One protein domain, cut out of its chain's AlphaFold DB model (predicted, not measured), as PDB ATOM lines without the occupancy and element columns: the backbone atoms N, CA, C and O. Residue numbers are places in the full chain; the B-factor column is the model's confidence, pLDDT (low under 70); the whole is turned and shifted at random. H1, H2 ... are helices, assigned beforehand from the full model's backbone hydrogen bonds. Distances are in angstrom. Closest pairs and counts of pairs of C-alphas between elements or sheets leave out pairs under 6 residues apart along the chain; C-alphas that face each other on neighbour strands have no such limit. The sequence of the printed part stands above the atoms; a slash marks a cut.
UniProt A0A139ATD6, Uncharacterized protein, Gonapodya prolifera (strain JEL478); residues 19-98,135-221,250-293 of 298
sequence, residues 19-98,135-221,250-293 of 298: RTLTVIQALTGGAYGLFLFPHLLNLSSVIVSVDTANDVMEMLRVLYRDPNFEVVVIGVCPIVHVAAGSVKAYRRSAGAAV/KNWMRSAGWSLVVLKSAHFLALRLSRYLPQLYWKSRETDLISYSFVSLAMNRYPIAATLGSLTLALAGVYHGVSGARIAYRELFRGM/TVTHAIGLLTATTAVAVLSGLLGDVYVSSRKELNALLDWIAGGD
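This is residues 19 to 98, 135 to 221 and 250 to 293 of the 298 residues of an uncharacterized protein of Gonapodya prolifera (strain JEL478) (UniProt A0A139ATD6). Five long helices cross steeply in an elongated body: H1, H5 and H8 pack around H7, and H4 packs on H1. Short helices H2, H3 and H6 lie at the turns between them, while residues 89 to 98 and 283 to 293 stick out at opposite ends. The printed part has 211 residues with eight named helices, H1 to H8 in order, and no named strand; its class is all helix. It is compact, with a radius of gyration of the C-alphas of 19.6 A, and spans 70 by 38 by 33 A.

H1, residues 19 to 45, begins with C-alpha 19 at (133.176, 131.913, 205.861) and is 39.1 A long. H2 is residues 50 to 59 and H3 residues 61 to 65. H4, residues 67 to 98, is 44.8 A long; H5, residues 135 to 167, 47.4 A. H6 is residues 177 to 186. H7, residues 188 to 218, is 43.7 A long. H8, residues 250 to 290, is 55.2 A long, has a kink of 46 degrees near residue 275 and ends with C-alpha 290 at (177.528, 171.209, 190.274).

H1 and H7 are the hubs, touching four helices each. They touch each other, closest at the C-alphas of Ala 26 and Ala 213, 4.8 A, at a steep tilt of 44 degrees, opposite ways. H4 touches H1 with residues 73 to 88 alone, closest at His 81 and Gln 25, C-alphas 4.6 A apart. H5 touches H7 at Ala 141 and Ala 201, their closest C-alphas, 4.9 A. H6 touches H8 about perpendicular, at 84 degrees. In H2, H3 and H7 every O i to N i+4 pair is within hydrogen-bond range; the counts are 21 of 23 in H1, 25 of 28 in H4, 26 of 29 in H5, 4 of 6 in H6 and 35 of 37 in H8.

The C-alphas farthest apart, of Val 98 and Asp 293, are 71.1 A apart. Residues 99 to 134 and 222 to 249 are not printed; the gaps are 22.8 A and 24.9 A between C-alphas. No link printed whole is long. The mean pLDDT of the printed part is 78.1; residues 250 to 289 are among those under 70.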
ATOM      1  N   ARG A  19     133.999 130.735 205.568       85.62
ATOM      2  CA  ARG A  19     133.176 131.913 205.861       85.62
ATOM      3  C   ARG A  19     133.985 132.951 206.633       85.62
ATOM      4  O   ARG A  19     134.013 134.107 206.223       85.62
ATOM      5  N   THR A  20     134.697 132.534 207.680       89.31
ATOM      6  CA  THR A  20     135.558 133.419 208.480       89.31
ATOM      7  C   THR A  20     136.632 134.073 207.612       89.31
ATOM      8  O   THR A  20     136.780 135.291 207.638       89.31
ATOM      9  N   LEU A  21     137.318 133.297 206.764       90.31
ATOM     10  CA  LEU A  21     138.309 133.836 205.823       90.31
ATOM     11  C   LEU A  21     137.696 134.837 204.833       90.31
ATOM     12  O   LEU A  21     138.340 135.811 204.456       90.31
ATOM     13  N   THR A  22     136.449 134.619 204.410       90.19
ATOM     14  CA  THR A  22     135.735 135.543 203.517       90.19
ATOM     15  C   THR A  22     135.400 136.860 204.206       90.19
ATOM     16  O   THR A  22     135.608 137.910 203.605       90.19
ATOM     17  N   VAL A  23     134.943 136.815 205.459       90.56
ATOM     18  CA  VAL A  23     134.681 138.018 206.260       90.56
ATOM     19  C   VAL A  23     135.975 138.789 206.509       90.56
ATOM     20  O   VAL A  23     136.012 139.987 206.249       90.56
ATOM     21  N   ILE A  24     137.056 138.111 206.917       94.19
ATOM     22  CA  ILE A  24     138.374 138.737 207.110       94.19
ATOM     23  C   ILE A  24     138.828 139.432 205.823       94.19
ATOM     24  O   ILE A  24     139.156 140.612 205.853       94.19
ATOM     25  N   GLN A  25     138.790 138.726 204.689       94.75
ATOM     26  CA  GLN A  25     139.178 139.275 203.390       94.75
ATOM     27  C   GLN A  25     138.332 140.501 202.997       94.75
ATOM     28  O   GLN A  25     138.867 141.478 202.473       94.75
ATOM     29  N   ALA A  26     137.020 140.459 203.245       92.88
ATOM     30  CA  ALA A  26     136.104 141.555 202.945       92.88
ATOM     31  C   ALA A  26     136.360 142.782 203.832       92.88
ATOM     32  O   ALA A  26     136.443 143.892 203.314       92.88
ATOM     33  N   LEU A  27     136.539 142.589 205.143       94.00
ATOM     34  CA  LEU A  27     136.806 143.673 206.089       94.00
ATOM     35  C   LEU A  27     138.152 144.347 205.815       94.00
ATOM     36  O   LEU A  27     138.218 145.571 205.751       94.00
ATOM     37  N   THR A  28     139.217 143.572 205.594       96.31
ATOM     38  CA  THR A  28     140.539 144.142 205.300       96.31
ATOM     39  C   THR A  28     140.594 144.810 203.930       96.31
ATOM     40  O   THR A  28     141.237 145.849 203.784       96.31
ATOM     41  N   GLY A  29     139.877 144.268 202.938       94.31
ATOM     42  CA  GLY A  29     139.705 144.911 201.635       94.31
ATOM     43  C   GLY A  29     138.920 146.221 201.733       94.31
ATOM     44  O   GLY A  29     139.322 147.219 201.142       94.31
ATOM     45  N   GLY A  30     137.842 146.242 202.522       91.94
ATOM     46  CA  GLY A  30     137.039 147.438 202.776       91.94
ATOM     47  C   GLY A  30     137.822 148.531 203.504       91.94
ATOM     48  O   GLY A  30     137.811 149.677 203.063       91.94
ATOM     49  N   ALA A  31     138.568 148.174 204.554       92.31
ATOM     50  CA  ALA A  31     139.432 149.106 205.278       92.31
ATOM     51  C   ALA A  31     140.490 149.740 204.360       92.31
ATOM     52  O   ALA A  31     140.666 150.955 204.367       92.31
ATOM     53  N   TYR A  32     141.143 148.941 203.508       92.50
ATOM     54  CA  TYR A  32     142.065 149.474 202.500       92.50
ATOM     55  C   TYR A  32     141.347 150.339 201.449       92.50
ATOM     56  O   TYR A  32     141.871 151.367 201.024       92.50
ATOM     57  N   GLY A  33     140.128 149.966 201.049       90.06
ATOM     58  CA  GLY A  33     139.297 150.751 200.135       90.06
ATOM     59  C   GLY A  33     138.962 152.150 200.668       90.06
ATOM     60  O   GLY A  33     138.965 153.106 199.895       90.06
ATOM     61  N   LEU A  34     138.761 152.295 201.983       88.62
ATOM     62  CA  LEU A  34     138.557 153.600 202.625       88.62
ATOM     63  C   LEU A  34     139.785 154.510 202.518       88.62
ATOM     64  O   LEU A  34     139.619 155.717 202.397       88.62
ATOM     65  N   PHE A  35     141.000 153.953 202.519       90.19
ATOM     66  CA  PHE A  35     142.226 154.704 202.223       90.19
ATOM     67  C   PHE A  35     142.344 155.059 200.735       90.19
ATOM     68  O   PHE A  35     142.812 156.141 200.380       90.19
ATOM     69  N   LEU A  36     141.913 154.159 199.849       88.69
ATOM     70  CA  LEU A  36     142.050 154.359 198.410       88.69
ATOM     71  C   LEU A  36     141.254 155.576 197.916       88.69
ATOM     72  O   LEU A  36     141.713 156.266 197.012       88.69
ATOM     73  N   PHE A  37     140.102 155.874 198.519       86.12
ATOM     74  CA  PHE A  37     139.287 157.036 198.151       86.12
ATOM     75  C   PHE A  37     140.019 158.388 198.303       86.12
ATOM     76  O   PHE A  37     140.190 159.065 197.288       86.12
ATOM     77  N   PRO A  38     140.506 158.797 199.494       89.88
ATOM     78  CA  PRO A  38     141.277 160.031 199.636       89.88
ATOM     79  C   PRO A  38     142.592 159.990 198.845       89.88
ATOM     80  O   PRO A  38     143.051 161.024 198.365       89.88
ATOM     81  N   HIS A  39     143.183 158.806 198.649       89.44
ATOM     82  CA  HIS A  39     144.376 158.662 197.820       89.44
ATOM     83  C   HIS A  39     144.124 158.998 196.347       89.44
ATOM     84  O   HIS A  39     144.871 159.774 195.750       89.44
ATOM     85  N   LEU A  40     143.043 158.469 195.776       85.69
ATOM     86  CA  LEU A  40     142.632 158.789 194.414       85.69
ATOM     87  C   LEU A  40     142.161 160.237 194.296       85.69
ATOM     88  O   LEU A  40     142.504 160.879 193.313       85.69
ATOM     89  N   LEU A  41     141.456 160.774 195.298       86.31
ATOM     90  CA  LEU A  41     141.051 162.182 195.323       86.31
ATOM     91  C   LEU A  41     142.263 163.116 195.194       86.31
ATOM     92  O   LEU A  41     142.257 164.011 194.356       86.31
ATOM     93  N   ASN A  42     143.318 162.853 195.966       87.81
ATOM     94  CA  ASN A  42     144.568 163.604 195.900       87.81
ATOM     95  C   ASN A  42     145.267 163.489 194.535       87.81
ATOM     96  O   ASN A  42     145.754 164.468 193.968       87.81
ATOM     97  N   LEU A  43     145.291 162.287 193.956       84.31
ATOM     98  CA  LEU A  43     145.819 162.096 192.607       84.31
ATOM     99  C   LEU A  43     144.984 162.843 191.563       84.31
ATOM    100  O   LEU A  43     145.549 163.448 190.661       84.31
ATOM    101  N   SER A  44     143.659 162.840 191.689       82.81
ATOM    102  CA  SER A  44     142.756 163.528 190.769       82.81
ATOM    103  C   SER A  44     142.827 165.050 190.884       82.81
ATOM    104  O   SER A  44     142.633 165.718 189.871       82.81
ATOM    105  N   SER A  45     143.158 165.618 192.052       86.31
ATOM    106  CA  SER A  45     143.299 167.078 192.198       86.31
ATOM    107  C   SER A  45     144.370 167.688 191.300       86.31
ATOM    108  O   SER A  45     144.274 168.869 190.975       86.31
ATOM    109  N   VAL A  46     145.335 166.898 190.821       80.44
ATOM    110  CA  VAL A  46     146.355 167.414 189.900       80.44
ATOM    111  C   VAL A  46     145.801 167.776 188.518       80.44
ATOM    112  O   VAL A  46     146.457 168.504 187.786       80.44
ATOM    113  N   ILE A  47     144.585 167.325 188.168       78.62
ATOM    114  CA  ILE A  47     143.868 167.814 186.973       78.62
ATOM    115  C   ILE A  47     143.558 169.305 187.095       78.62
ATOM    116  O   ILE A  47     143.523 169.999 186.084       78.62
ATOM    117  N   VAL A  48     143.290 169.784 188.313       82.75
ATOM    118  CA  VAL A  48     142.977 171.194 188.558       82.75
ATOM    119  C   VAL A  48     144.265 172.008 188.521       82.75
ATOM    120  O   VAL A  48     144.394 172.918 187.710       82.75
ATOM    121  N   SER A  49     145.220 171.667 189.389       81.38
ATOM    122  CA  SER A  49     146.583 172.203 189.377       81.38
ATOM    123  C   SER A  49     147.492 171.401 190.313       81.38
ATOM    124  O   SER A  49     147.022 170.699 191.213       81.38
ATOM    125  N   VAL A  50     148.812 171.539 190.141       79.69
ATOM    126  CA  VAL A  50     149.802 170.997 191.091       79.69
ATOM    127  C   VAL A  50     149.625 171.610 192.483       79.69
ATOM    128  O   VAL A  50     149.696 170.882 193.471       79.69
ATOM    129  N   ASP A  51     149.311 172.904 192.567       82.44
ATOM    130  CA  ASP A  51     149.050 173.585 193.842       82.44
ATOM    131  C   ASP A  51     147.824 172.999 194.549       82.44
ATOM    132  O   ASP A  51     147.903 172.657 195.723       82.44
ATOM    133  N   THR A  52     146.733 172.746 193.815       85.81
ATOM    134  CA  THR A  52     145.537 172.099 194.379       85.81
ATOM    135  C   THR A  52     145.864 170.700 194.901       85.81
ATOM    136  O   THR A  52     145.385 170.307 195.961       85.81
ATOM    137  N   ALA A  53     146.691 169.932 194.186       84.69
ATOM    138  CA  ALA A  53     147.129 168.618 194.654       84.69
ATOM    139  C   ALA A  53     148.020 168.704 195.903       84.69
ATOM    140  O   ALA A  53     147.906 167.869 196.798       84.69
ATOM    141  N   ASN A  54     148.880 169.720 196.001       83.62
ATOM    142  CA  ASN A  54     149.670 169.969 197.205       83.62
ATOM    143  C   ASN A  54     148.776 170.367 198.392       83.62
ATOM    144  O   ASN A  54     148.963 169.827 199.479       83.62
ATOM    145  N   ASP A  55     147.772 171.221 198.185       88.38
ATOM    146  CA  ASP A  55     146.809 171.622 199.219       88.38
ATOM    147  C   ASP A  55     145.957 170.436 199.701       88.38
ATOM    148  O   ASP A  55     145.729 170.256 200.900       88.38
ATOM    149  N   VAL A  56     145.512 169.569 198.783       89.31
ATOM    150  CA  VAL A  56     144.792 168.336 199.140       89.31
ATOM    151  C   VAL A  56     145.711 167.367 199.887       89.31
ATOM    152  O   VAL A  56     145.290 166.786 200.889       89.31
ATOM    153  N   MET A  57     146.969 167.217 199.465       87.62
ATOM    154  CA  MET A  57     147.962 166.422 200.192       87.62
ATOM    155  C   MET A  57     148.200 166.984 201.599       87.62
ATOM    156  O   MET A  57     148.320 166.214 202.552       87.62
ATOM    157  N   GLU A  58     148.222 168.311 201.744       87.12
ATOM    158  CA  GLU A  58     148.362 168.996 203.026       87.12
ATOM    159  C   GLU A  58     147.187 168.703 203.955       87.12
ATOM    160  O   GLU A  58     147.379 168.309 205.105       87.12
ATOM    161  N   MET A  59     145.965 168.809 203.437       90.62
ATOM    162  CA  MET A  59     144.752 168.462 204.170       90.62
ATOM    163  C   MET A  59     144.751 166.984 204.593       90.62
ATOM    164  O   MET A  59     144.406 166.649 205.727       90.62
ATOM    165  N   LEU A  60     145.167 166.081 203.701       90.38
ATOM    166  CA  LEU A  60     145.219 164.640 203.959       90.38
ATOM    167  C   LEU A  60     146.461 164.207 204.747       90.38
ATOM    168  O   LEU A  60     146.591 163.032 205.096       90.38
ATOM    169  N   ARG A  61     147.371 165.130 205.068       86.06
ATOM    170  CA  ARG A  61     148.641 164.848 205.744       86.06
ATOM    171  C   ARG A  61     148.441 164.113 207.066       86.06
ATOM    172  O   ARG A  61     149.242 163.241 207.391       86.06
ATOM    173  N   VAL A  62     147.368 164.413 207.800       85.94
ATOM    174  CA  VAL A  62     147.017 163.715 209.053       85.94
ATOM    175  C   VAL A  62     146.844 162.211 208.817       85.94
ATOM    176  O   VAL A  62     147.340 161.409 209.601       85.94
ATOM    177  N   LEU A  63     146.223 161.826 207.698       86.56
ATOM    178  CA  LEU A  63     146.018 160.429 207.319       86.56
ATOM    179  C   LEU A  63     147.331 159.750 206.902       86.56
ATOM    180  O   LEU A  63     147.603 158.622 207.300       86.56
ATOM    181  N   TYR A  64     148.152 160.437 206.103       82.06
ATOM    182  CA  TYR A  64     149.408 159.889 205.574       82.06
ATOM    183  C   TYR A  64     150.550 159.847 206.594       82.06
ATOM    184  O   TYR A  64     151.504 159.091 206.408       82.06
ATOM    185  N   ARG A  65     150.498 160.681 207.638       82.75
ATOM    186  CA  ARG A  65     151.550 160.761 208.660       82.75
ATOM    187  C   ARG A  65     151.266 159.957 209.913       82.75
ATOM    188  O   ARG A  65     152.212 159.736 210.663       82.75
ATOM    189  N   ASP A  66     150.028 159.535 210.150       87.25
ATOM    190  CA  ASP A  66     149.732 158.675 211.290       87.25
ATOM    191  C   ASP A  66     150.396 157.297 211.084       87.25
ATOM    192  O   ASP A  66     149.984 156.532 210.202       87.25
ATOM    193  N   PRO A  67     151.425 156.948 211.887       85.19
ATOM    194  CA  PRO A  67     152.134 155.686 211.732       85.19
ATOM    195  C   PRO A  67     151.222 154.486 211.995       85.19
ATOM    196  O   PRO A  67     151.418 153.434 211.389       85.19
ATOM    197  N   ASN A  68     150.208 154.628 212.856       90.06
ATOM    198  CA  ASN A  68     149.270 153.549 213.141       90.06
ATOM    199  C   ASN A  68     148.369 153.306 211.936       90.06
ATOM    200  O   ASN A  68     148.218 152.162 211.506       90.06
ATOM    201  N   PHE A  69     147.817 154.376 211.359       89.69
ATOM    202  CA  PHE A  69     146.997 154.279 210.157       89.69
ATOM    203  C   PHE A  69     147.783 153.645 209.007       89.69
ATOM    204  O   PHE A  69     147.324 152.687 208.386       89.69
ATOM    205  N   GLU A  70     148.998 154.125 208.754       86.31
ATOM    206  CA  GLU A  70     149.835 153.623 207.673       86.31
ATOM    207  C   GLU A  70     150.228 152.149 207.876       86.31
ATOM    208  O   GLU A  70     150.061 151.330 206.967       86.31
ATOM    209  N   VAL A  71     150.703 151.770 209.067       88.00
ATOM    210  CA  VAL A  71     151.089 150.379 209.353       88.00
ATOM    211  C   VAL A  71     149.882 149.450 209.263       88.00
ATOM    212  O   VAL A  71     149.969 148.403 208.621       88.00
ATOM    213  N   VAL A  72     148.750 149.822 209.859       92.44
ATOM    214  CA  VAL A  72     147.565 148.959 209.914       92.44
ATOM    215  C   VAL A  72     146.866 148.900 208.558       92.44
ATOM    216  O   VAL A  72     146.705 147.815 207.999       92.44
ATOM    217  N   VAL A  73     146.469 150.045 208.002       93.25
ATOM    218  CA  VAL A  73     145.617 150.100 206.808       93.25
ATOM    219  C   VAL A  73     146.417 149.851 205.537       93.25
ATOM    220  O   VAL A  73     145.953 149.113 204.673       93.25
ATOM    221  N   ILE A  74     147.620 150.413 205.400       90.06
ATOM    222  CA  ILE A  74     148.410 150.305 204.159       90.06
ATOM    223  C   ILE A  74     149.325 149.070 204.192       90.06
ATOM    224  O   ILE A  74     149.530 148.433 203.148       90.06
ATOM    225  N   GLY A  75     149.825 148.699 205.376       89.44
ATOM    226  CA  GLY A  75     150.671 147.525 205.603       89.44
ATOM    227  C   GLY A  75     149.890 146.236 205.877       89.44
ATOM    228  O   GLY A  75     149.854 145.339 205.034       89.44
ATOM    229  N   VAL A  76     149.267 146.130 207.054       93.44
ATOM    230  CA  VAL A  76     148.682 144.876 207.567       93.44
ATOM    231  C   VAL A  76     147.433 144.452 206.794       93.44
ATOM    232  O   VAL A  76     147.359 143.299 206.365       93.44
ATOM    233  N   CYS A  77     146.458 145.344 206.577       95.62
ATOM    234  CA  CYS A  77     145.201 144.985 205.910       95.62
ATOM    235  C   CYS A  77     145.430 144.319 204.538       95.62
ATOM    236  O   CYS A  77     144.855 143.256 204.305       95.62
ATOM    237  N   PRO A  78     146.301 144.834 203.649       94.31
ATOM    238  CA  PRO A  78     146.547 144.222 202.346       94.31
ATOM    239  C   PRO A  78     147.253 142.869 202.438       94.31
ATOM    240  O   PRO A  78     146.911 141.963 201.682       94.31
ATOM    241  N   ILE A  79     148.179 142.689 203.388       95.81
ATOM    242  CA  ILE A  79     148.831 141.391 203.630       95.81
ATOM    243  C   ILE A  79     147.787 140.359 204.063       95.81
ATOM    244  O   ILE A  79     147.697 139.283 203.472       95.81
ATOM    245  N   VAL A  80     146.954 140.700 205.050       97.19
ATOM    246  CA  VAL A  80     145.888 139.817 205.543       97.19
ATOM    247  C   VAL A  80     144.849 139.542 204.452       97.19
ATOM    248  O   VAL A  80     144.388 138.410 204.315       97.19
ATOM    249  N   HIS A  81     144.504 140.544 203.638       96.88
ATOM    250  CA  HIS A  81     143.597 140.402 202.497       96.88
ATOM    251  C   HIS A  81     144.110 139.367 201.487       96.88
ATOM    252  O   HIS A  81     143.379 138.443 201.116       96.88
ATOM    253  N   VAL A  82     145.374 139.499 201.066       95.88
ATOM    254  CA  VAL A  82     146.019 138.569 200.131       95.88
ATOM    255  C   VAL A  82     146.120 137.181 200.753       95.88
ATOM    256  O   VAL A  82     145.685 136.216 200.132       95.88
ATOM    257  N   ALA A  83     146.588 137.073 202.000       95.44
ATOM    258  CA  ALA A  83     146.741 135.796 202.692       95.44
ATOM    259  C   ALA A  83     145.409 135.035 202.806       95.44
ATOM    260  O   ALA A  83     145.336 133.858 202.449       95.44
ATOM    261  N   ALA A  84     144.329 135.707 203.221       94.81
ATOM    262  CA  ALA A  84     142.999 135.103 203.294       94.81
ATOM    263  C   ALA A  84     142.511 134.619 201.914       94.81
ATOM    264  O   ALA A  84     141.959 133.520 201.794       94.81
ATOM    265  N   GLY A  85     142.759 135.403 200.860       92.06
ATOM    266  CA  GLY A  85     142.462 135.025 199.478       92.06
ATOM    267  C   GLY A  85     143.262 133.807 199.003       92.06
ATOM    268  O   GLY A  85     142.683 132.878 198.434       92.06
ATOM    269  N   SER A  86     144.569 133.779 199.272       93.00
ATOM    270  CA  SER A  86     145.477 132.690 198.898       93.00
ATOM    271  C   SER A  86     145.140 131.387 199.618       93.00
ATOM    272  O   SER A  86     145.071 130.347 198.966       93.00
ATOM    273  N   VAL A  87     144.843 131.425 200.922       92.31
ATOM    274  CA  VAL A  87     144.430 130.234 201.686       92.31
ATOM    275  C   VAL A  87     143.135 129.651 201.119       92.31
ATOM    276  O   VAL A  87     143.047 128.444 200.893       92.31
ATOM    277  N   LYS A  88     142.141 130.495 200.814       89.50
ATOM    278  CA  LYS A  88     140.892 130.053 200.171       89.50
ATOM    279  C   LYS A  88     141.136 129.448 198.790       89.50
ATOM    280  O   LYS A  88     140.505 128.454 198.442       89.50
ATOM    281  N   ALA A  89     142.015 130.049 197.988       86.62
ATOM    282  CA  ALA A  89     142.366 129.514 196.676       86.62
ATOM    283  C   ALA A  89     143.042 128.142 196.804       86.62
ATOM    284  O   ALA A  89     142.619 127.196 196.146       86.62
ATOM    285  N   TYR A  90     144.009 128.016 197.716       87.81
ATOM    286  CA  TYR A  90     144.704 126.766 198.001       87.81
ATOM    287  C   TYR A  90     143.747 125.660 198.457       87.81
ATOM    288  O   TYR A  90     143.756 124.578 197.877       87.81
ATOM    289  N   ARG A  91     142.856 125.936 199.422       86.31
ATOM    290  CA  ARG A  91     141.853 124.964 199.900       86.31
ATOM    291  C   ARG A  91     140.934 124.470 198.789       86.31
ATOM    292  O   ARG A  91     140.630 123.285 198.735       86.31
ATOM    293  N   ARG A  92     140.511 125.360 197.885       81.19
ATOM    294  CA  ARG A  92     139.690 124.974 196.727       81.19
ATOM    295  C   ARG A  92     140.462 124.107 195.750       81.19
ATOM    296  O   ARG A  92     139.895 123.142 195.263       81.19
ATOM    297  N   SER A  93     141.723 124.434 195.470       79.06
ATOM    298  CA  SER A  93     142.565 123.618 194.593       79.06
ATOM    299  C   SER A  93     142.852 122.246 195.204       79.06
ATOM    300  O   SER A  93     142.739 121.245 194.508       79.06
ATOM    301  N   ALA A  94     143.136 122.182 196.507       78.12
ATOM    302  CA  ALA A  94     143.331 120.926 197.227       78.12
ATOM    303  C   ALA A  94     142.042 120.087 197.264       78.12
ATOM    304  O   ALA A  94     142.063 118.909 196.930       78.12
ATOM    305  N   GLY A  95     140.897 120.699 197.583       72.62
ATOM    306  CA  GLY A  95     139.601 120.017 197.572       72.62
ATOM    307  C   GLY A  95     139.151 119.584 196.173       72.62
ATOM    308  O   GLY A  95     138.536 118.532 196.033       72.62
ATOM    309  N   ALA A  96     139.483 120.350 195.130       62.38
ATOM    310  CA  ALA A  96     139.240 119.963 193.741       62.38
ATOM    311  C   ALA A  96     140.129 118.787 193.315       62.38
ATOM    312  O   ALA A  96     139.630 117.891 192.651       62.38
ATOM    313  N   ALA A  97     141.395 118.751 193.745       57.72
ATOM    314  CA  ALA A  97     142.297 117.623 193.503       57.72
ATOM    315  C   ALA A  97     141.854 116.335 194.227       57.72
ATOM    316  O   ALA A  97     142.115 115.232 193.754       57.72
ATOM    317  N   VAL A  98     141.148 116.462 195.355       56.09
ATOM    318  CA  VAL A  98     140.525 115.321 196.049       56.09
ATOM    319  C   VAL A  98     139.222 114.892 195.356       56.09
ATOM    320  O   VAL A  98     138.960 113.702 195.230       56.09
ATOM    321  N   LYS A 135     135.586 136.889 187.275       77.06
ATOM    322  CA  LYS A 135     136.359 136.374 188.418       77.06
ATOM    323  C   LYS A 135     137.832 136.173 188.079       77.06
ATOM    324  O   LYS A 135     138.683 136.410 188.940       77.06
ATOM    325  N   ASN A 136     138.138 135.709 186.871       81.06
ATOM    326  CA  ASN A 136     139.512 135.503 186.424       81.06
ATOM    327  C   ASN A 136     140.235 136.840 186.236       81.06
ATOM    328  O   ASN A 136     141.344 136.998 186.748       81.06
ATOM    329  N   TRP A 137     139.581 137.830 185.624       84.38
ATOM    330  CA  TRP A 137     140.096 139.193 185.512       84.38
ATOM    331  C   TRP A 137     140.331 139.827 186.880       84.38
ATOM    332  O   TRP A 137     141.403 140.375 187.122       84.38
ATOM    333  N   MET A 138     139.388 139.695 187.819       87.62
ATOM    334  CA  MET A 138     139.532 140.253 189.169       87.62
ATOM    335  C   MET A 138     140.714 139.636 189.925       87.62
ATOM    336  O   MET A 138     141.431 140.341 190.639       87.62
ATOM    337  N   ARG A 139     140.936 138.324 189.764       87.00
ATOM    338  CA  ARG A 139     142.104 137.625 190.326       87.00
ATOM    339  C   ARG A 139     143.401 138.090 189.681       87.00
ATOM    340  O   ARG A 139     144.354 138.354 190.403       87.00
ATOM    341  N   SER A 140     143.425 138.199 188.354       88.12
ATOM    342  CA  SER A 140     144.584 138.690 187.605       88.12
ATOM    343  C   SER A 140     144.963 140.105 188.052       88.12
ATOM    344  O   SER A 140     146.098 140.341 188.456       88.12
ATOM    345  N   ALA A 141     143.983 141.013 188.125       90.81
ATOM    346  CA  ALA A 141     144.169 142.360 188.655       90.81
ATOM    347  C   ALA A 141     144.697 142.346 190.099       90.81
ATOM    348  O   ALA A 141     145.631 143.077 190.415       90.81
ATOM    349  N   GLY A 142     144.155 141.474 190.957       92.00
ATOM    350  CA  GLY A 142     144.628 141.301 192.332       92.00
ATOM    351  C   GLY A 142     146.104 140.898 192.411       92.00
ATOM    352  O   GLY A 142     146.857 141.489 193.178       92.00
ATOM    353  N   TRP A 143     146.548 139.944 191.588       91.25
ATOM    354  CA  TRP A 143     147.954 139.526 191.548       91.25
ATOM    355  C   TRP A 143     148.881 140.611 191.002       91.25
ATOM    356  O   TRP A 143     149.932 140.863 191.592       91.25
ATOM    357  N   SER A 144     148.476 141.306 189.938       91.31
ATOM    358  CA  SER A 144     149.219 142.460 189.419       91.31
ATOM    359  C   SER A 144     149.370 143.554 190.478       91.31
ATOM    360  O   SER A 144     150.448 144.130 190.627       91.31
ATOM    361  N   LEU A 145     148.320 143.803 191.269       93.44
ATOM    362  CA  LEU A 145     148.359 144.757 192.373       93.44
ATOM    363  C   LEU A 145     149.337 144.353 193.469       93.44
ATOM    364  O   LEU A 145     150.003 145.237 193.992       93.44
ATOM    365  N   VAL A 146     149.481 143.067 193.806       92.44
ATOM    366  CA  VAL A 146     150.477 142.639 194.807       92.44
ATOM    367  C   VAL A 146     151.871 143.130 194.419       92.44
ATOM    368  O   VAL A 146     152.564 143.711 195.252       92.44
ATOM    369  N   VAL A 147     152.262 142.964 193.155       91.62
ATOM    370  CA  VAL A 147     153.583 143.382 192.661       91.62
ATOM    371  C   VAL A 147     153.676 144.906 192.566       91.62
ATOM    372  O   VAL A 147     154.550 145.516 193.185       91.62
ATOM    373  N   LEU A 148     152.757 145.535 191.829       91.12
ATOM    374  CA  LEU A 148     152.818 146.968 191.530       91.12
ATOM    375  C   LEU A 148     152.634 147.833 192.777       91.12
ATOM    376  O   LEU A 148     153.366 148.802 192.963       91.12
ATOM    377  N   LYS A 149     151.702 147.471 193.666       93.06
ATOM    378  CA  LYS A 149     151.472 148.202 194.917       93.06
ATOM    379  C   LYS A 149     152.671 148.072 195.852       93.06
ATOM    380  O   LYS A 149     153.040 149.056 196.482       93.06
ATOM    381  N   SER A 150     153.293 146.893 195.941       89.12
ATOM    382  CA  SER A 150     154.485 146.707 196.781       89.12
ATOM    383  C   SER A 150     155.657 147.550 196.278       89.12
ATOM    384  O   SER A 150     156.295 148.235 197.075       89.12
ATOM    385  N   ALA A 151     155.889 147.567 194.962       88.50
ATOM    386  CA  ALA A 151     156.904 148.420 194.347       88.50
ATOM    387  C   ALA A 151     156.608 149.912 194.572       88.50
ATOM    388  O   ALA A 151     157.497 150.658 194.978       88.50
ATOM    389  N   HIS A 152     155.357 150.336 194.376       89.00
ATOM    390  CA  HIS A 152     154.917 151.710 194.613       89.00
ATOM    391  C   HIS A 152     155.102 152.134 196.079       89.00
ATOM    392  O   HIS A 152     155.708 153.167 196.351       89.00
ATOM    393  N   PHE A 153     154.653 151.313 197.032       87.56
ATOM    394  CA  PHE A 153     154.815 151.577 198.461       87.56
ATOM    395  C   PHE A 153     156.291 151.668 198.858       87.56
ATOM    396  O   PHE A 153     156.687 152.602 199.552       87.56
ATOM    397  N   LEU A 154     157.122 150.734 198.384       86.44
ATOM    398  CA  LEU A 154     158.556 150.758 198.656       86.44
ATOM    399  C   LEU A 154     159.218 152.008 198.066       86.44
ATOM    400  O   LEU A 154     160.012 152.642 198.753       86.44
ATOM    401  N   ALA A 155     158.862 152.399 196.840       83.94
ATOM    402  CA  ALA A 155     159.381 153.608 196.207       83.94
ATOM    403  C   ALA A 155     159.049 154.868 197.021       83.94
ATOM    404  O   ALA A 155     159.944 155.673 197.268       83.94
ATOM    405  N   LEU A 156     157.805 155.002 197.501       82.56
ATOM    406  CA  LEU A 156     157.393 156.114 198.367       82.56
ATOM    407  C   LEU A 156     158.102 156.093 199.733       82.56
ATOM    408  O   LEU A 156     158.432 157.130 200.299       82.56
ATOM    409  N   ARG A 157     158.362 154.913 200.300       82.56
ATOM    410  CA  ARG A 157     159.109 154.825 201.562       82.56
ATOM    411  C   ARG A 157     160.569 155.202 201.377       82.56
ATOM    412  O   ARG A 157     161.095 156.005 202.144       82.56
ATOM    413  N   LEU A 158     161.221 154.647 200.361       81.25
ATOM    414  CA  LEU A 158     162.615 154.950 200.063       81.25
ATOM    415  C   LEU A 158     162.795 156.429 199.725       81.25
ATOM    416  O   LEU A 158     163.746 157.033 200.206       81.25
ATOM    417  N   SER A 159     161.869 157.041 198.985       74.88
ATOM    418  CA  SER A 159     161.944 158.472 198.683       74.88
ATOM    419  C   SER A 159     161.860 159.365 199.913       74.88
ATOM    420  O   SER A 159     162.455 160.435 199.915       74.88
ATOM    421  N   ARG A 160     161.172 158.926 200.970       74.69
ATOM    422  CA  ARG A 160     161.148 159.626 202.258       74.69
ATOM    423  C   ARG A 160     162.429 159.403 203.065       74.69
ATOM    424  O   ARG A 160     162.967 160.344 203.638       74.69
ATOM    425  N   TYR A 161     162.924 158.167 203.128       75.88
ATOM    426  CA  TYR A 161     164.067 157.825 203.984       75.88
ATOM    427  C   TYR A 161     165.427 158.203 203.386       75.88
ATOM    428  O   TYR A 161     166.336 158.570 204.127       75.88
ATOM    429  N   LEU A 162     165.596 158.125 202.062       72.69
ATOM    430  CA  LEU A 162     166.881 158.403 201.414       72.69
ATOM    431  C   LEU A 162     167.354 159.854 201.645       72.69
ATOM    432  O   LEU A 162     168.501 160.021 202.059       72.69
ATOM    433  N   PRO A 163     166.523 160.904 201.488       68.81
ATOM    434  CA  PRO A 163     166.931 162.272 201.809       68.81
ATOM    435  C   PRO A 163     167.359 162.454 203.268       68.81
ATOM    436  O   PRO A 163     168.367 163.103 203.544       68.81
ATOM    437  N   GLN A 164     166.651 161.820 204.205       73.19
ATOM    438  CA  GLN A 164     166.985 161.888 205.628       73.19
ATOM    439  C   GLN A 164     168.340 161.228 205.931       73.19
ATOM    440  O   GLN A 164     169.127 161.767 206.710       73.19
ATOM    441  N   LEU A 165     168.632 160.093 205.286       75.56
ATOM    442  CA  LEU A 165     169.884 159.353 205.462       75.56
ATOM    443  C   LEU A 165     171.085 160.055 204.816       75.56
ATOM    444  O   LEU A 165     172.137 160.160 205.444       75.56
ATOM    445  N   TYR A 166     170.941 160.526 203.575       74.56
ATOM    446  CA  TYR A 166     172.063 161.036 202.780       74.56
ATOM    447  C   TYR A 166     172.268 162.550 202.903       74.56
ATOM    448  O   TYR A 166     173.409 163.003 202.894       74.56
ATOM    449  N   TRP A 167     171.197 163.334 203.066       70.19
ATOM    450  CA  TRP A 167     171.268 164.802 203.106       70.19
ATOM    451  C   TRP A 167     171.077 165.400 204.502       70.19
ATOM    452  O   TRP A 167     171.196 166.613 204.652       70.19
ATOM    453  N   LYS A 168     170.779 164.588 205.532       71.69
ATOM    454  CA  LYS A 168     170.479 165.042 206.912       71.69
ATOM    455  C   LYS A 168     169.414 166.152 206.987       71.69
ATOM    456  O   LYS A 168     169.294 166.834 208.004       71.69
ATOM    457  N   SER A 169     168.627 166.325 205.927       62.81
ATOM    458  CA  SER A 169     167.568 167.319 205.852       62.81
ATOM    459  C   SER A 169     166.367 166.817 206.648       62.81
ATOM    460  O   SER A 169     165.709 165.852 206.255       62.81
ATOM    461  N   ARG A 170     166.083 167.473 207.779       57.72
ATOM    462  CA  ARG A 170     164.873 167.224 208.583       57.72
ATOM    463  C   ARG A 170     163.600 167.781 207.939       57.72
ATOM    464  O   ARG A 170     162.515 167.461 208.401       57.72
ATOM    465  N   GLU A 171     163.719 168.591 206.890       57.91
ATOM    466  CA  GLU A 171     162.578 169.285 206.278       57.91
ATOM    467  C   GLU A 171     161.898 168.478 205.159       57.91
ATOM    468  O   GLU A 171     160.812 168.829 204.709       57.91
ATOM    469  N   THR A 172     162.471 167.343 204.749       53.97
ATOM    470  CA  THR A 172     161.933 166.476 203.675       53.97
ATOM    471  C   THR A 172     160.803 165.547 204.134       53.97
ATOM    472  O   THR A 172     160.638 164.432 203.643       53.97
ATOM    473  N   ASP A 173     159.980 165.993 205.082       55.56
ATOM    474  CA  ASP A 173     158.894 165.181 205.638       55.56
ATOM    475  C   ASP A 173     157.679 165.037 204.702       55.56
ATOM    476  O   ASP A 173     156.694 164.387 205.076       55.56
ATOM    477  N   LEU A 174     157.714 165.615 203.494       54.75
ATOM    478  CA  LEU A 174     156.766 165.294 202.427       54.75
ATOM    479  C   LEU A 174     157.461 164.919 201.135       54.75
ATOM    480  O   LEU A 174     158.349 165.608 200.641       54.75
ATOM    481  N   ILE A 175     156.924 163.864 200.535       60.94
ATOM    482  CA  ILE A 175     157.050 163.618 199.109       60.94
ATOM    483  C   ILE A 175     156.208 164.700 198.433       60.94
ATOM    484  O   ILE A 175     154.988 164.567 198.335       60.94
ATOM    485  N   SER A 176     156.838 165.797 198.021       66.50
ATOM    486  CA  SER A 176     156.179 166.748 197.131       66.50
ATOM    487  C   SER A 176     155.932 166.077 195.778       66.50
ATOM    488  O   SER A 176     156.624 165.124 195.390       66.50
ATOM    489  N   TYR A 177     154.963 166.586 195.017       69.75
ATOM    490  CA  TYR A 177     154.771 166.138 193.637       69.75
ATOM    491  C   TYR A 177     156.033 166.347 192.770       69.75
ATOM    492  O   TYR A 177     156.213 165.619 191.794       69.75
ATOM    493  N   SER A 178     156.966 167.220 193.177       62.41
ATOM    494  CA  SER A 178     158.302 167.364 192.573       62.41
ATOM    495  C   SER A 178     159.210 166.135 192.737       62.41
ATOM    496  O   SER A 178     160.152 165.945 191.977       62.41
ATOM    497  N   PHE A 179     158.968 165.255 193.711       65.56
ATOM    498  CA  PHE A 179     159.700 163.985 193.777       65.56
ATOM    499  C   PHE A 179     159.071 162.934 192.855       65.56
ATOM    500  O   PHE A 179     159.768 162.182 192.171       65.56
ATOM    501  N   VAL A 180     157.736 162.895 192.792       70.81
ATOM    502  CA  VAL A 180     157.002 162.037 191.845       70.81
ATOM    503  C   VAL A 180     157.388 162.392 190.408       70.81
ATOM    504  O   VAL A 180     157.592 161.507 189.571       70.81
ATOM    505  N   SER A 181     157.571 163.682 190.140       69.19
ATOM    506  CA  SER A 181     158.019 164.168 188.847       69.19
ATOM    507  C   SER A 181     159.401 163.689 188.444       69.19
ATOM    508  O   SER A 181     159.628 163.443 187.264       69.19
ATOM    509  N   LEU A 182     160.321 163.499 189.390       69.56
ATOM    510  CA  LEU A 182     161.657 162.994 189.098       69.56
ATOM    511  C   LEU A 182     161.593 161.597 188.466       69.56
ATOM    512  O   LEU A 182     162.250 161.343 187.455       69.56
ATOM    513  N   ALA A 183     160.763 160.707 189.018       71.06
ATOM    514  CA  ALA A 183     160.555 159.371 188.460       71.06
ATOM    515  C   ALA A 183     159.909 159.437 187.066       71.06
ATOM    516  O   ALA A 183     160.354 158.741 186.150       71.06
ATOM    517  N   MET A 184     158.915 160.314 186.891       75.50
ATOM    518  CA  MET A 184     158.257 160.547 185.598       75.50
ATOM    519  C   MET A 184     159.204 161.161 184.560       75.50
ATOM    520  O   MET A 184     159.130 160.813 183.391       75.50
ATOM    521  N   ASN A 185     160.144 162.013 184.961       76.50
ATOM    522  CA  ASN A 185     161.131 162.595 184.052       76.50
ATOM    523  C   ASN A 185     162.223 161.600 183.671       76.50
ATOM    524  O   ASN A 185     162.666 161.570 182.524       76.50
ATOM    525  N   ARG A 186     162.682 160.783 184.627       81.88
ATOM    526  CA  ARG A 186     163.775 159.837 184.388       81.88
ATOM    527  C   ARG A 186     163.320 158.605 183.612       81.88
ATOM    528  O   ARG A 186     164.075 158.106 182.780       81.88
ATOM    529  N   TYR A 187     162.105 158.126 183.875       81.50
ATOM    530  CA  TYR A 187     161.554 156.911 183.277       81.50
ATOM    531  C   TYR A 187     160.111 157.123 182.784       81.50
ATOM    532  O   TYR A 187     159.218 156.391 183.208       81.50
ATOM    533  N   PRO A 188     159.853 158.080 181.872       78.75
ATOM    534  CA  PRO A 188     158.498 158.528 181.535       78.75
ATOM    535  C   PRO A 188     157.585 157.396 181.081       78.75
ATOM    536  O   PRO A 188     156.473 157.262 181.585       78.75
ATOM    537  N   ILE A 189     158.066 156.525 180.192       82.62
ATOM    538  CA  ILE A 189     157.262 155.419 179.658       82.62
ATOM    539  C   ILE A 189     156.955 154.395 180.756       82.62
ATOM    540  O   ILE A 189     155.793 154.069 180.987       82.62
ATOM    541  N   ALA A 190     157.977 153.901 181.459       82.69
ATOM    542  CA  ALA A 190     157.798 152.872 182.483       82.69
ATOM    543  C   ALA A 190     156.966 153.379 183.671       82.69
ATOM    544  O   ALA A 190     156.079 152.672 184.147       82.69
ATOM    545  N   ALA A 191     157.211 154.610 184.119       80.56
ATOM    546  CA  ALA A 191     156.487 155.226 185.220       80.56
ATOM    547  C   ALA A 191     155.019 155.498 184.844       80.56
ATOM    548  O   ALA A 191     154.124 155.204 185.641       80.56
ATOM    549  N   THR A 192     154.756 155.949 183.613       79.56
ATOM    550  CA  THR A 192     153.391 156.135 183.095       79.56
ATOM    551  C   THR A 192     152.656 154.803 182.981       79.56
ATOM    552  O   THR A 192     151.576 154.655 183.546       79.56
ATOM    553  N   LEU A 193     153.239 153.805 182.303       83.75
ATOM    554  CA  LEU A 193     152.607 152.492 182.122       83.75
ATOM    555  C   LEU A 193     152.390 151.773 183.458       83.75
ATOM    556  O   LEU A 193     151.330 151.186 183.675       83.75
ATOM    557  N   GLY A 194     153.363 151.846 184.368       85.12
ATOM    558  CA  GLY A 194     153.252 151.292 185.714       85.12
ATOM    559  C   GLY A 194     152.130 151.949 186.517       85.12
ATOM    560  O   GLY A 194     151.297 151.244 187.085       85.12
ATOM    561  N   SER A 195     152.057 153.283 186.508       83.88
ATOM    562  CA  SER A 195     151.011 154.035 187.216       83.88
ATOM    563  C   SER A 195     149.629 153.793 186.617       83.88
ATOM    564  O   SER A 195     148.671 153.581 187.355       83.88
ATOM    565  N   LEU A 196     149.528 153.744 185.286       83.19
ATOM    566  CA  LEU A 196     148.285 153.437 184.588       83.19
ATOM    567  C   LEU A 196     147.801 152.023 184.920       83.19
ATOM    568  O   LEU A 196     146.643 151.832 185.278       83.19
ATOM    569  N   THR A 197     148.694 151.033 184.861       86.69
ATOM    570  CA  THR A 197     148.353 149.640 185.186       86.69
ATOM    571  C   THR A 197     147.916 149.519 186.643       86.69
ATOM    572  O   THR A 197     146.918 148.860 186.929       86.69
ATOM    573  N   LEU A 198     148.621 150.187 187.561       88.75
ATOM    574  CA  LEU A 198     148.281 150.210 188.982       88.75
ATOM    575  C   LEU A 198     146.909 150.855 189.225       88.75
ATOM    576  O   LEU A 198     146.104 150.292 189.964       88.75
ATOM    577  N   ALA A 199     146.617 151.983 188.571       85.75
ATOM    578  CA  ALA A 199     145.331 152.666 188.676       85.75
ATOM    579  C   ALA A 199     144.186 151.806 188.121       85.75
ATOM    580  O   ALA A 199     143.204 151.566 188.821       85.75
ATOM    581  N   LEU A 200     144.329 151.282 186.899       85.38
ATOM    582  CA  LEU A 200     143.311 150.446 186.256       85.38
ATOM    583  C   LEU A 200     143.033 149.173 187.057       85.38
ATOM    584  O   LEU A 200     141.877 148.868 187.353       85.38
ATOM    585  N   ALA A 201     144.086 148.448 187.445       90.12
ATOM    586  CA  ALA A 201     143.945 147.238 188.243       90.12
ATOM    587  C   ALA A 201     143.343 147.550 189.618       90.12
ATOM    588  O   ALA A 201     142.465 146.820 190.071       90.12
ATOM    589  N   GLY A 202     143.772 148.643 190.257       91.44
ATOM    590  CA  GLY A 202     143.314 149.078 191.578       91.44
ATOM    591  C   GLY A 202     141.832 149.408 191.596       91.44
ATOM    592  O   GLY A 202     141.091 148.888 192.429       91.44
ATOM    593  N   VAL A 203     141.392 150.216 190.635       86.94
ATOM    594  CA  VAL A 203     139.991 150.607 190.480       86.94
ATOM    595  C   VAL A 203     139.131 149.396 190.146       86.94
ATOM    596  O   VAL A 203     138.149 149.148 190.839       86.94
ATOM    597  N   TYR A 204     139.516 148.603 189.142       87.75
ATOM    598  CA  TYR A 204     138.756 147.416 188.752       87.75
ATOM    599  C   TYR A 204     138.633 146.415 189.911       87.75
ATOM    600  O   TYR A 204     137.531 146.002 190.271       87.75
ATOM    601  N   HIS A 205     139.751 146.074 190.558       93.06
ATOM    602  CA  HIS A 205     139.766 145.140 191.682       93.06
ATOM    603  C   HIS A 205     138.992 145.675 192.893       93.06
ATOM    604  O   HIS A 205     138.231 144.931 193.508       93.06
ATOM    605  N   GLY A 206     139.153 146.959 193.224       91.25
ATOM    606  CA  GLY A 206     138.474 147.596 194.350       91.25
ATOM    607  C   GLY A 206     136.964 147.654 194.156       91.25
ATOM    608  O   GLY A 206     136.211 147.261 195.043       91.25
ATOM    609  N   VAL A 207     136.512 148.069 192.975       88.38
ATOM    610  CA  VAL A 207     135.091 148.212 192.656       88.38
ATOM    611  C   VAL A 207     134.395 146.842 192.560       88.38
ATOM    612  O   VAL A 207     133.377 146.618 193.225       88.38
ATOM    613  N   SER A 208     134.958 145.883 191.811       87.31
ATOM    614  CA  SER A 208     134.420 144.513 191.747       87.31
ATOM    615  C   SER A 208     134.475 143.819 193.113       87.31
ATOM    616  O   SER A 208     133.521 143.147 193.520       87.31
ATOM    617  N   GLY A 209     135.565 144.023 193.855       88.19
ATOM    618  CA  GLY A 209     135.764 143.490 195.198       88.19
ATOM    619  C   GLY A 209     134.766 144.043 196.212       88.19
ATOM    620  O   GLY A 209     134.197 143.264 196.972       88.19
ATOM    621  N   ALA A 210     134.482 145.349 196.187       88.31
ATOM    622  CA  ALA A 210     133.521 145.998 197.078       88.31
ATOM    623  C   ALA A 210     132.104 145.444 196.890       88.31
ATOM    624  O   ALA A 210     131.427 145.134 197.871       88.31
ATOM    625  N   ARG A 211     131.675 145.226 195.640       85.19
ATOM    626  CA  ARG A 211     130.381 144.591 195.338       85.19
ATOM    627  C   ARG A 211     130.283 143.191 195.945       85.19
ATOM    628  O   ARG A 211     129.259 142.836 196.531       85.19
ATOM    629  N   ILE A 212     131.334 142.383 195.795       82.69
ATOM    630  CA  ILE A 212     131.376 141.031 196.360       82.69
ATOM    631  C   ILE A 212     131.387 141.106 197.889       82.69
ATOM    632  O   ILE A 212     130.581 140.434 198.522       82.69
ATOM    633  N   ALA A 213     132.245 141.941 198.474       86.19
ATOM    634  CA  ALA A 213     132.362 142.132 199.915       86.19
ATOM    635  C   ALA A 213     131.027 142.550 200.540       86.19
ATOM    636  O   ALA A 213     130.596 141.920 201.499       86.19
ATOM    637  N   TYR A 214     130.337 143.529 199.949       86.19
ATOM    638  CA  TYR A 214     129.003 143.952 200.373       86.19
ATOM    639  C   TYR A 214     128.038 142.765 200.400       86.19
ATOM    640  O   TYR A 214     127.417 142.483 201.423       86.19
ATOM    641  N   ARG A 215     127.963 141.999 199.305       82.44
ATOM    642  CA  ARG A 215     127.086 140.826 199.239       82.44
ATOM    643  C   ARG A 215     127.434 139.785 200.302       82.44
ATOM    644  O   ARG A 215     126.525 139.229 200.898       82.44
ATOM    645  N   GLU A 216     128.711 139.483 200.521       80.62
ATOM    646  CA  GLU A 216     129.110 138.453 201.491       80.62
ATOM    647  C   GLU A 216     128.933 138.904 202.951       80.62
ATOM    648  O   GLU A 216     128.539 138.091 203.783       80.62
ATOM    649  N   LEU A 217     129.185 140.179 203.267       84.50
ATOM    650  CA  LEU A 217     129.024 140.725 204.622       84.50
ATOM    651  C   LEU A 217     127.552 140.868 205.018       84.50
ATOM    652  O   LEU A 217     127.201 140.658 206.175       84.50
ATOM    653  N   PHE A 218     126.694 141.188 204.051       82.19
ATOM    654  CA  PHE A 218     125.278 141.470 204.285       82.19
ATOM    655  C   PHE A 218     124.338 140.343 203.834       82.19
ATOM    656  O   PHE A 218     123.116 140.481 203.906       82.19
ATOM    657  N   ARG A 219     124.893 139.199 203.417       68.94
ATOM    658  CA  ARG A 219     124.154 137.959 203.140       68.94
ATOM    659  C   ARG A 219     123.493 137.461 204.430       68.94
ATOM    660  O   ARG A 219     124.151 136.861 205.275       68.94
ATOM    661  N   GLY A 220     122.197 137.730 204.578       55.88
ATOM    662  CA  GLY A 220     121.400 137.344 205.749       55.88
ATOM    663  C   GLY A 220     120.678 138.504 206.435       55.88
ATOM    664  O   GLY A 220     119.799 138.251 207.254       55.88
ATOM    665  N   MET A 221     120.969 139.760 206.079       50.31
ATOM    666  CA  MET A 221     119.976 140.807 206.326       50.31
ATOM    667  C   MET A 221     118.775 140.536 205.411       50.31
ATOM    668  O   MET A 221     119.005 140.118 204.272       50.31
ATOM    669  N   THR A 250     126.635 148.901 185.115       55.28
ATOM    670  CA  THR A 250     126.879 150.093 184.297       55.28
ATOM    671  C   THR A 250     127.420 151.247 185.126       55.28
ATOM    672  O   THR A 250     128.354 151.905 184.694       55.28
ATOM    673  N   VAL A 251     126.909 151.448 186.346       52.69
ATOM    674  CA  VAL A 251     127.410 152.487 187.265       52.69
ATOM    675  C   VAL A 251     128.822 152.152 187.755       52.69
ATOM    676  O   VAL A 251     129.699 153.004 187.750       52.69
ATOM    677  N   THR A 252     129.069 150.889 188.096       54.44
ATOM    678  CA  THR A 252     130.384 150.357 188.500       54.44
ATOM    679  C   THR A 252     131.425 150.514 187.385       54.44
ATOM    680  O   THR A 252     132.523 151.010 187.632       54.44
ATOM    681  N   HIS A 253     131.074 150.158 186.145       56.59
ATOM    682  CA  HIS A 253     131.941 150.348 184.981       56.59
ATOM    683  C   HIS A 253     132.079 151.822 184.598       56.59
ATOM    684  O   HIS A 253     133.154 152.209 184.168       56.59
ATOM    685  N   ALA A 254     131.052 152.656 184.784       57.53
ATOM    686  CA  ALA A 254     131.132 154.091 184.530       57.53
ATOM    687  C   ALA A 254     132.043 154.797 185.542       57.53
ATOM    688  O   ALA A 254     132.863 155.607 185.138       57.53
ATOM    689  N   ILE A 255     131.968 154.448 186.833       58.81
ATOM    690  CA  ILE A 255     132.898 154.937 187.863       58.81
ATOM    691  C   ILE A 255     134.308 154.426 187.571       58.81
ATOM    692  O   ILE A 255     135.266 155.193 187.636       58.81
ATOM    693  N   GLY A 256     134.442 153.149 187.200       59.84
ATOM    694  CA  GLY A 256     135.723 152.566 186.822       59.84
ATOM    695  C   GLY A 256     136.354 153.261 185.616       59.84
ATOM    696  O   GLY A 256     137.519 153.645 185.665       59.84
ATOM    697  N   LEU A 257     135.561 153.488 184.568       59.59
ATOM    698  CA  LEU A 257     135.963 154.176 183.348       59.59
ATOM    699  C   LEU A 257     136.271 155.645 183.617       59.59
ATOM    700  O   LEU A 257     137.295 156.115 183.154       59.59
ATOM    701  N   LEU A 258     135.444 156.345 184.398       60.28
ATOM    702  CA  LEU A 258     135.678 157.735 184.782       60.28
ATOM    703  C   LEU A 258     136.969 157.860 185.590       60.28
ATOM    704  O   LEU A 258     137.766 158.749 185.330       60.28
ATOM    705  N   THR A 259     137.223 156.950 186.530       59.28
ATOM    706  CA  THR A 259     138.459 156.968 187.327       59.28
ATOM    707  C   THR A 259     139.675 156.624 186.466       59.28
ATOM    708  O   THR A 259     140.725 157.240 186.612       59.28
ATOM    709  N   ALA A 260     139.533 155.690 185.522       58.16
ATOM    710  CA  ALA A 260     140.560 155.335 184.548       58.16
ATOM    711  C   ALA A 260     140.889 156.488 183.589       58.16
ATOM    712  O   ALA A 260     142.058 156.804 183.391       58.16
ATOM    713  N   THR A 261     139.878 157.142 183.011       57.53
ATOM    714  CA  THR A 261     140.062 158.285 182.107       57.53
ATOM    715  C   THR A 261     140.590 159.497 182.858       57.53
ATOM    716  O   THR A 261     141.464 160.180 182.341       57.53
ATOM    717  N   THR A 262     140.150 159.704 184.100       59.06
ATOM    718  CA  THR A 262     140.716 160.697 185.021       59.06
ATOM    719  C   THR A 262     142.186 160.382 185.286       59.06
ATOM    720  O   THR A 262     143.013 161.264 185.130       59.06
ATOM    721  N   ALA A 263     142.560 159.133 185.580       58.06
ATOM    722  CA  ALA A 263     143.958 158.741 185.776       58.06
ATOM    723  C   ALA A 263     144.813 158.925 184.508       58.06
ATOM    724  O   ALA A 263     145.945 159.390 184.594       58.06
ATOM    725  N   VAL A 264     144.282 158.616 183.321       60.06
ATOM    726  CA  VAL A 264     144.967 158.853 182.036       60.06
ATOM    727  C   VAL A 264     145.125 160.348 181.761       60.06
ATOM    728  O   VAL A 264     146.209 160.779 181.373       60.06
ATOM    729  N   ALA A 265     144.078 161.145 181.978       56.25
ATOM    730  CA  ALA A 265     144.112 162.595 181.810       56.25
ATOM    731  C   ALA A 265     145.075 163.249 182.812       56.25
ATOM    732  O   ALA A 265     145.881 164.081 182.410       56.25
ATOM    733  N   VAL A 266     145.067 162.798 184.073       55.75
ATOM    734  CA  VAL A 266     146.039 163.151 185.123       55.75
ATOM    735  C   VAL A 266     147.454 162.868 184.640       55.75
ATOM    736  O   VAL A 266     148.285 163.764 184.639       55.75
ATOM    737  N   LEU A 267     147.741 161.639 184.205       54.50
ATOM    738  CA  LEU A 267     149.081 161.251 183.764       54.50
ATOM    739  C   LEU A 267     149.513 162.024 182.511       54.50
ATOM    740  O   LEU A 267     150.681 162.378 182.392       54.50
ATOM    741  N   SER A 268     148.581 162.350 181.615       54.06
ATOM    742  CA  SER A 268     148.867 163.110 180.390       54.06
ATOM    743  C   SER A 268     149.090 164.603 180.662       54.06
ATOM    744  O   SER A 268     149.987 165.195 180.069       54.06
ATOM    745  N   GLY A 269     148.323 165.205 181.578       53.66
ATOM    746  CA  GLY A 269     148.494 166.591 182.028       53.66
ATOM    747  C   GLY A 269     149.728 166.773 182.915       53.66
ATOM    748  O   GLY A 269     150.489 167.718 182.715       53.66
ATOM    749  N   LEU A 270     150.003 165.807 183.805       51.09
ATOM    750  CA  LEU A 270     151.260 165.713 184.551       51.09
ATOM    751  C   LEU A 270     152.440 165.731 183.570       51.09
ATOM    752  O   LEU A 270     153.317 166.569 183.704       51.09
ATOM    753  N   LEU A 271     152.453 164.897 182.526       52.44
ATOM    754  CA  LEU A 271     153.554 164.887 181.550       52.44
ATOM    755  C   LEU A 271     153.790 166.239 180.845       52.44
ATOM    756  O   LEU A 271     154.908 166.478 180.399       52.44
ATOM    757  N   GLY A 272     152.790 167.122 180.759       53.72
ATOM    758  CA  GLY A 272     152.940 168.475 180.218       53.72
ATOM    759  C   GLY A 272     153.507 169.469 181.237       53.72
ATOM    760  O   GLY A 272     154.616 169.976 181.068       53.72
ATOM    761  N   ASP A 273     152.769 169.719 182.320       50.12
ATOM    762  CA  ASP A 273     153.099 170.787 183.277       50.12
ATOM    763  C   ASP A 273     154.203 170.387 184.259       50.12
ATOM    764  O   ASP A 273     155.079 171.190 184.601       50.12
ATOM    765  N   VAL A 274     154.233 169.116 184.666       48.31
ATOM    766  CA  VAL A 274     155.296 168.599 185.528       48.31
ATOM    767  C   VAL A 274     156.614 168.553 184.777       48.31
ATOM    768  O   VAL A 274     157.640 168.882 185.364       48.31
ATOM    769  N   TYR A 275     156.626 168.224 183.488       51.03
ATOM    770  CA  TYR A 275     157.862 168.254 182.706       51.03
ATOM    771  C   TYR A 275     158.483 169.660 182.661       51.03
ATOM    772  O   TYR A 275     159.700 169.807 182.790       51.03
ATOM    773  N   VAL A 276     157.657 170.706 182.554       57.09
ATOM    774  CA  VAL A 276     158.115 172.105 182.514       57.09
ATOM    775  C   VAL A 276     158.559 172.608 183.890       57.09
ATOM    776  O   VAL A 276     159.651 173.169 184.004       57.09
ATOM    777  N   SER A 277     157.754 172.395 184.936       53.31
ATOM    778  CA  SER A 277     158.080 172.820 186.307       53.31
ATOM    779  C   SER A 277     159.306 172.081 186.855       53.31
ATOM    780  O   SER A 277     160.280 172.681 187.313       53.31
ATOM    781  N   SER A 278     159.334 170.762 186.678       51.59
ATOM    782  CA  SER A 278     160.387 169.914 187.233       51.59
ATOM    783  C   SER A 278     161.706 170.060 186.504       51.59
ATOM    784  O   SER A 278     162.736 169.828 187.116       51.59
ATOM    785  N   ARG A 279     161.724 170.460 185.223       59.91
ATOM    786  CA  ARG A 279     162.985 170.838 184.569       59.91
ATOM    787  C   ARG A 279     163.626 172.031 185.261       59.91
ATOM    788  O   ARG A 279     164.838 172.035 185.408       59.91
ATOM    789  N   LYS A 280     162.842 173.031 185.676       63.69
ATOM    790  CA  LYS A 280     163.383 174.207 186.370       63.69
ATOM    791  C   LYS A 280     163.938 173.830 187.740       63.69
ATOM    792  O   LYS A 280     165.073 174.180 188.031       63.69
ATOM    793  N   GLU A 281     163.183 173.071 188.534       57.12
ATOM    794  CA  GLU A 281     163.624 172.627 189.865       57.12
ATOM    795  C   GLU A 281     164.780 171.619 189.797       57.12
ATOM    796  O   GLU A 281     165.740 171.731 190.554       57.12
ATOM    797  N   LEU A 282     164.736 170.664 188.862       57.56
ATOM    798  CA  LEU A 282     165.814 169.698 188.646       57.56
ATOM    799  C   LEU A 282     167.081 170.387 188.151       57.56
ATOM    800  O   LEU A 282     168.154 170.064 188.644       57.56
ATOM    801  N   ASN A 283     166.977 171.330 187.211       65.88
ATOM    802  CA  ASN A 283     168.138 172.095 186.767       65.88
ATOM    803  C   ASN A 283     168.692 172.937 187.917       65.88
ATOM    804  O   ASN A 283     169.885 172.876 188.150       65.88
ATOM    805  N   ALA A 284     167.849 173.600 188.715       66.12
ATOM    806  CA  ALA A 284     168.308 174.328 189.900       66.12
ATOM    807  C   ALA A 284     169.011 173.415 190.925       66.12
ATOM    808  O   ALA A 284     170.041 173.790 191.480       66.12
ATOM    809  N   LEU A 285     168.499 172.199 191.154       56.72
ATOM    810  CA  LEU A 285     169.133 171.203 192.024       56.72
ATOM    811  C   LEU A 285     170.471 170.713 191.450       56.72
ATOM    812  O   LEU A 285     171.449 170.595 192.185       56.72
ATOM    813  N   LEU A 286     170.519 170.408 190.151       65.25
ATOM    814  CA  LEU A 286     171.734 169.960 189.469       65.25
ATOM    815  C   LEU A 286     172.790 171.067 189.419       65.25
ATOM    816  O   LEU A 286     173.958 170.780 189.661       65.25
ATOM    817  N   ASP A 287     172.384 172.312 189.182       68.94
ATOM    818  CA  ASP A 287     173.242 173.496 189.199       68.94
ATOM    819  C   ASP A 287     173.787 173.750 190.611       68.94
ATOM    820  O   ASP A 287     174.975 174.016 190.774       68.94
ATOM    821  N   TRP A 288     172.964 173.574 191.651       67.12
ATOM    822  CA  TRP A 288     173.407 173.643 193.047       67.12
ATOM    823  C   TRP A 288     174.421 172.539 193.399       67.12
ATOM    824  O   TRP A 288     175.441 172.813 194.035       67.12
ATOM    825  N   ILE A 289     174.195 171.299 192.943       61.91
ATOM    826  CA  ILE A 289     175.144 170.184 193.119       61.91
ATOM    827  C   ILE A 289     176.457 170.466 192.373       61.91
ATOM    828  O   ILE A 289     177.538 170.260 192.929       61.91
ATOM    829  N   ALA A 290     176.374 170.932 191.126       73.44
ATOM    830  CA  ALA A 290     177.528 171.209 190.274       73.44
ATOM    831  C   ALA A 290     178.328 172.438 190.735       73.44
ATOM    832  O   ALA A 290     179.544 172.473 190.558       73.44
ATOM    833  N   GLY A 291     177.666 173.416 191.357       77.00
ATOM    834  CA  GLY A 291     178.278 174.646 191.861       77.00
ATOM    835  C   GLY A 291     179.168 174.465 193.094       77.00
ATOM    836  O   GLY A 291     179.908 175.380 193.435       77.00
ATOM    837  N   GLY A 292     179.138 173.309 193.769       51.25
ATOM    838  CA  GLY A 292     180.026 173.020 194.909       51.25
ATOM    839  C   GLY A 292     179.746 173.828 196.189       51.25
ATOM    840  O   GLY A 292     180.453 173.658 197.182       51.25
ATOM    841  N   ASP A 293     178.694 174.649 196.205       57.53
ATOM    842  CA  ASP A 293     178.350 175.569 197.302       57.53
ATOM    843  C   ASP A 293     177.827 174.875 198.575       57.53
ATOM    844  O   ASP A 293     177.598 175.501 199.605       57.53
TER     845      ASP A 293